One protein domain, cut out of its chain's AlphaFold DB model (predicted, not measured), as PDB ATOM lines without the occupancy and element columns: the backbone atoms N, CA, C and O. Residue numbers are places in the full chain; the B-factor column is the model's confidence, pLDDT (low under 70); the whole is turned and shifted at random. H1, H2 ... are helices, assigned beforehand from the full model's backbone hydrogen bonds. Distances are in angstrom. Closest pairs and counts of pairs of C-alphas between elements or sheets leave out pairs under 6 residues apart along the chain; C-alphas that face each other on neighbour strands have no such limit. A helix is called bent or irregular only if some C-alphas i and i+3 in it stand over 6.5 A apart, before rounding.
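What this domain is: This is residues 73 to 115 of the 133 residues of an uncharacterized protein of Betaproteobacteria bacterium HGW-Betaproteobacteria-16 (UniProt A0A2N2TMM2). A long helix, H2, makes most of an elongated shape, with a short helix, H1, set crosswise near its first part and a wide loop, residues 81 to 95, folding back between them at one end. Residues 107 to 115, of which 107 to 114 belong to H2, stick out as an arm beyond a body of 34 residues. The printed part has 43 residues with two named helices, H1 then H2, and no named strand; the class is all helix. The whole is only just loose, close to compact, with a radius of gyration of the C-alphas of 11.3 A, and spans 38 by 20 by 11 A.

How they stand to each other: H1, residues 73 to 80, and H2, residues 96 to 114, only just touch, with 3 pairs of C-alphas within 8 A. H2 touches H1 with residues 99 to 103 alone. Their closest C-alphas, those of Ile 79 and Ile 99, are 7.2 A apart. Their lines are about perpendicular, at 90 degrees, and their centres are 13.1 A apart. In H1 and H2 every O i to N i+4 pair is within hydrogen-bond range.

Where its parts are: H1 begins at C-alpha 73, at (188.553, 153.125, 174.065), and measures 10.5 A to C-alpha 80. H2 runs 27.1 A from C-alpha 96, at (186.046, 143.678, 190.590), to C-alpha 114, at (202.789, 164.339, 185.434). Neither helix is bent or irregular.

The domain as a whole: The two C-alphas farthest apart, those of Lys 87 and Asp 115, are 37.8 A apart. The link from H1 to H2 is long, with 15 residues. Residues 107 to 115, of which 107 to 114 belong to H2, stand free; the body without them spans 25 by 18 by 11 A. The printed part has no cut. Its mean pLDDT is 77.4, and residues 93 to 94 are under 70.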
ATOM      1  N   LEU A  73     188.841 151.752 173.653       75.94
ATOM      2  CA  LEU A  73     188.553 153.125 174.065       75.94
ATOM      3  C   LEU A  73     187.278 153.207 174.926       75.94
ATOM      4  O   LEU A  73     187.285 153.836 175.983       75.94
ATOM      5  N   ALA A  74     186.220 152.491 174.531       79.06
ATOM      6  CA  ALA A  74     184.975 152.406 175.298       79.06
ATOM      7  C   ALA A  74     185.179 151.763 176.684       79.06
ATOM      8  O   ALA A  74     184.653 152.259 177.681       79.06
ATOM      9  N   ALA A  75     185.989 150.701 176.769       75.94
ATOM     10  CA  ALA A  75     186.316 150.043 178.033       75.94
ATOM     11  C   ALA A  75     187.165 150.942 178.944       75.94
ATOM     12  O   ALA A  75     186.854 151.093 180.123       75.94
ATOM     13  N   LEU A  76     188.178 151.620 178.400       73.50
ATOM     14  CA  LEU A  76     189.023 152.558 179.146       73.50
ATOM     15  C   LEU A  76     188.221 153.747 179.696       73.50
ATOM     16  O   LEU A  76     188.418 154.150 180.843       73.50
ATOM     17  N   GLN A  77     187.287 154.293 178.910       80.81
ATOM     18  CA  GLN A  77     186.388 155.353 179.371       80.81
ATOM     19  C   GLN A  77     185.469 154.878 180.504       80.81
ATOM     20  O   GLN A  77     185.274 155.619 181.469       80.81
ATOM     21  N   ALA A  78     184.932 153.658 180.413       79.31
ATOM     22  CA  ALA A  78     184.112 153.060 181.465       79.31
ATOM     23  C   ALA A  78     184.917 152.840 182.761       79.31
ATOM     24  O   ALA A  78     184.450 153.208 183.840       79.31
ATOM     25  N   ILE A  79     186.157 152.344 182.654       77.25
ATOM     26  CA  ILE A  79     187.075 152.164 183.793       77.25
ATOM     27  C   ILE A  79     187.377 153.507 184.466       77.25
ATOM     28  O   ILE A  79     187.282 153.616 185.687       77.25
ATOM     29  N   ARG A  80     187.680 154.552 183.681       75.69
ATOM     30  CA  ARG A  80     187.942 155.905 184.202       75.69
ATOM     31  C   ARG A  80     186.742 156.485 184.953       75.69
ATOM     32  O   ARG A  80     186.933 157.186 185.940       75.69
ATOM     33  N   LYS A  81     185.523 156.217 184.481       79.75
ATOM     34  CA  LYS A  81     184.272 156.658 185.121       79.75
ATOM     35  C   LYS A  81     183.863 155.793 186.323       79.75
ATOM     36  O   LYS A  81     182.874 156.119 186.967       79.75
ATOM     37  N   GLY A  82     184.590 154.713 186.625       73.62
ATOM     38  CA  GLY A  82     184.274 153.811 187.736       73.62
ATOM     39  C   GLY A  82     183.020 152.965 187.505       73.62
ATOM     40  O   GLY A  82     182.336 152.606 188.459       73.62
ATOM     41  N   GLN A  83     182.684 152.665 186.249       76.44
ATOM     42  CA  GLN A  83     181.491 151.888 185.921       76.44
ATOM     43  C   GLN A  83     181.635 150.429 186.388       76.44
ATOM     44  O   GLN A  83     182.626 149.767 186.080       76.44
ATOM     45  N   ALA A  84     180.630 149.919 187.107       72.50
ATOM     46  CA  ALA A  84     180.591 148.529 187.555       72.50
ATOM     47  C   ALA A  84     180.374 147.550 186.377       72.50
ATOM     48  O   ALA A  84     179.675 147.900 185.417       72.50
ATOM     49  N   PRO A  85     180.927 146.324 186.443       74.06
ATOM     50  CA  PRO A  85     180.734 145.311 185.412       74.06
ATOM     51  C   PRO A  85     179.272 144.853 185.384       74.06
ATOM     52  O   PRO A  85     178.794 144.171 186.287       74.06
ATOM     53  N   SER A  86     178.547 145.238 184.336       73.88
ATOM     54  CA  SER A  86     177.176 144.786 184.070       73.88
ATOM     55  C   SER A  86     177.096 144.016 182.750       73.88
ATOM     56  O   SER A  86     177.941 144.191 181.864       73.88
ATOM     57  N   LYS A  87     176.084 143.149 182.594       72.19
ATOM     58  CA  LYS A  87     175.855 142.403 181.343       72.19
ATOM     59  C   LYS A  87     175.678 143.386 180.176       72.19
ATOM     60  O   LYS A  87     174.810 144.250 180.230       72.19
ATOM     61  N   GLY A  88     176.516 143.255 179.146       71.62
ATOM     62  CA  GLY A  88     176.524 144.136 177.969       71.62
ATOM     63  C   GLY A  88     177.374 145.406 178.107       71.62
ATOM     64  O   GLY A  88     177.526 146.136 177.132       71.62
ATOM     65  N   SER A  89     177.965 145.672 179.277       74.19
ATOM     66  CA  SER A  89     178.943 146.756 179.420       74.19
ATOM     67  C   SER A  89     180.283 146.394 178.757       74.19
ATOM     68  O   SER A  89     180.647 145.216 178.712       74.19
ATOM     69  N   PRO A  90     181.085 147.385 178.318       73.75
ATOM     70  CA  PRO A  90     182.435 147.151 177.791       73.75
ATOM     71  C   PRO A  90     183.397 146.454 178.774       73.75
ATOM     72  O   PRO A  90     184.489 146.055 178.383       73.75
ATOM     73  N   VAL A  91     183.004 146.331 180.049       71.75
ATOM     74  CA  VAL A  91     183.760 145.722 181.154       71.75
ATOM     75  C   VAL A  91     183.078 144.461 181.713       71.75
ATOM     76  O   VAL A  91     183.437 143.994 182.787       71.75
ATOM     77  N   ALA A  92     182.115 143.876 180.991       70.62
ATOM     78  CA  ALA A  92     181.279 142.768 181.471       70.62
ATOM     79  C   ALA A  92     182.043 141.503 181.920       70.62
ATOM     80  O   ALA A  92     181.504 140.725 182.701       70.62
ATOM     81  N   GLY A  93     183.268 141.284 181.426       69.81
ATOM     82  CA  GLY A  93     184.111 140.134 181.780       69.81
ATOM     83  C   GLY A  93     185.184 140.411 182.839       69.81
ATOM     84  O   GLY A  93     185.969 139.517 183.140       69.81
ATOM     85  N   ALA A  94     185.268 141.631 183.374       69.25
ATOM     86  CA  ALA A  94     186.302 141.995 184.339       69.25
ATOM     87  C   ALA A  94     185.859 141.680 185.777       69.25
ATOM     88  O   ALA A  94     184.760 142.055 186.191       69.25
ATOM     89  N   SER A  95     186.725 141.025 186.558       77.81
ATOM     90  CA  SER A  95     186.523 140.875 188.003       77.81
ATOM     91  C   SER A  95     186.699 142.227 188.706       77.81
ATOM     92  O   SER A  95     187.478 143.079 188.272       77.81
ATOM     93  N   LEU A  96     185.974 142.432 189.812       72.69
ATOM     94  CA  LEU A  96     186.046 143.678 190.590       72.69
ATOM     95  C   LEU A  96     187.473 143.970 191.084       72.69
ATOM     96  O   LEU A  96     187.898 145.124 191.082       72.69
ATOM     97  N   GLU A  97     188.222 142.928 191.440       77.94
ATOM     98  CA  GLU A  97     189.615 143.015 191.894       77.94
ATOM     99  C   GLU A  97     190.539 143.539 190.791       77.94
ATOM    100  O   GLU A  97     191.274 144.503 191.004       77.94
ATOM    101  N   THR A  98     190.419 142.998 189.575       75.50
ATOM    102  CA  THR A  98     191.197 143.449 188.416       75.50
ATOM    103  C   THR A  98     190.883 144.904 188.061       75.50
ATOM    104  O   THR A  98     191.767 145.651 187.645       75.50
ATOM    105  N   ILE A  99     189.639 145.363 188.238       73.81
ATOM    106  CA  ILE A  99     189.278 146.774 188.010       73.81
ATOM    107  C   ILE A  99     189.953 147.679 189.049       73.81
ATOM    108  O   ILE A  99     190.519 148.711 188.683       73.81
ATOM    109  N   GLN A 100     189.936 147.294 190.328       80.19
ATOM    110  CA  GLN A 100     190.577 148.056 191.405       80.19
ATOM    111  C   GLN A 100     192.102 148.096 191.256       80.19
ATOM    112  O   GLN A 100     192.716 149.144 191.464       80.19
ATOM    113  N   GLU A 101     192.725 146.984 190.870       82.50
ATOM    114  CA  GLU A 101     194.159 146.922 190.587       82.50
ATOM    115  C   GLU A 101     194.533 147.839 189.417       82.50
ATOM    116  O   GLU A 101     195.426 148.679 189.542       82.50
ATOM    117  N   ASN A 102     193.778 147.782 188.316       79.94
ATOM    118  CA  ASN A 102     193.982 148.669 187.171       79.94
ATOM    119  C   ASN A 102     193.811 150.151 187.534       79.94
ATOM    120  O   ASN A 102     194.569 150.993 187.048       79.94
ATOM    121  N   GLN A 103     192.859 150.488 188.410       80.31
ATOM    122  CA  GLN A 103     192.694 151.853 188.918       80.31
ATOM    123  C   GLN A 103     193.920 152.309 189.713       80.31
ATOM    124  O   GLN A 103     194.430 153.405 189.458       80.31
ATOM    125  N   LYS A 104     194.443 151.465 190.614       84.12
ATOM    126  CA  LYS A 104     195.681 151.751 191.358       84.12
ATOM    127  C   LYS A 104     196.845 151.990 190.396       84.12
ATOM    128  O   LYS A 104     197.465 153.051 190.466       84.12
ATOM    129  N   CYS A 105     197.071 151.086 189.442       80.62
ATOM    130  CA  CYS A 105     198.112 151.223 188.419       80.62
ATOM    131  C   CYS A 105     197.977 152.529 187.620       80.62
ATOM    132  O   CYS A 105     198.951 153.268 187.482       80.62
ATOM    133  N   SER A 106     196.764 152.873 187.174       82.12
ATOM    134  CA  SER A 106     196.480 154.132 186.469       82.12
ATOM    135  C   SER A 106     196.851 155.362 187.305       82.12
ATOM    136  O   SER A 106     197.498 156.279 186.799       82.12
ATOM    137  N   THR A 107     196.496 155.389 188.595       83.69
ATOM    138  CA  THR A 107     196.832 156.531 189.465       83.69
ATOM    139  C   THR A 107     198.335 156.678 189.685       83.69
ATOM    140  O   THR A 107     198.836 157.800 189.694       83.69
ATOM    141  N   THR A 108     199.066 155.570 189.812       85.25
ATOM    142  CA  THR A 108     200.529 155.582 189.937       85.25
ATOM    143  C   THR A 108     201.178 156.114 188.664       85.25
ATOM    144  O   THR A 108     202.003 157.022 188.736       85.25
ATOM    145  N   VAL A 109     200.756 155.627 187.492       82.94
ATOM    146  CA  VAL A 109     201.268 156.103 186.198       82.94
ATOM    147  C   VAL A 109     200.965 157.587 186.000       82.94
ATOM    148  O   VAL A 109     201.854 158.334 185.608       82.94
ATOM    149  N   LEU A 110     199.751 158.049 186.324       82.88
ATOM    150  CA  LEU A 110     199.400 159.471 186.235       82.88
ATOM    151  C   LEU A 110     200.272 160.347 187.135       82.88
ATOM    152  O   LEU A 110     200.627 161.450 186.729       82.88
ATOM    153  N   LYS A 111     200.622 159.881 188.338       82.88
ATOM    154  CA  LYS A 111     201.546 160.609 189.218       82.88
ATOM    155  C   LYS A 111     202.931 160.709 188.585       82.88
ATOM    156  O   LYS A 111     203.445 161.809 188.475       82.88
ATOM    157  N   VAL A 112     203.485 159.597 188.102       81.81
ATOM    158  CA  VAL A 112     204.833 159.561 187.507       81.81
ATOM    159  C   VAL A 112     204.916 160.380 186.216       81.81
ATOM    160  O   VAL A 112     205.849 161.152 186.044       81.81
ATOM    161  N   VAL A 113     203.940 160.248 185.315       82.12
ATOM    162  CA  VAL A 113     203.938 160.957 184.022       82.12
ATOM    163  C   VAL A 113     203.782 162.469 184.199       82.12
ATOM    164  O   VAL A 113     204.370 163.236 183.439       82.12
ATOM    165  N   ASN A 114     202.988 162.910 185.179       80.00
ATOM    166  CA  ASN A 114     202.789 164.339 185.434       80.00
ATOM    167  C   ASN A 114     203.897 164.958 186.295       80.00
ATOM    168  O   ASN A 114     204.025 166.184 186.327       80.00
ATOM    169  N   ASP A 115     204.699 164.140 186.974       80.25
ATOM    170  CA  ASP A 115     205.803 164.621 187.786       80.25
ATOM    171  C   ASP A 115     207.047 164.876 186.924       80.25
ATOM    172  O   ASP A 115     207.862 163.996 186.644       80.25
TER     173      ASP A 115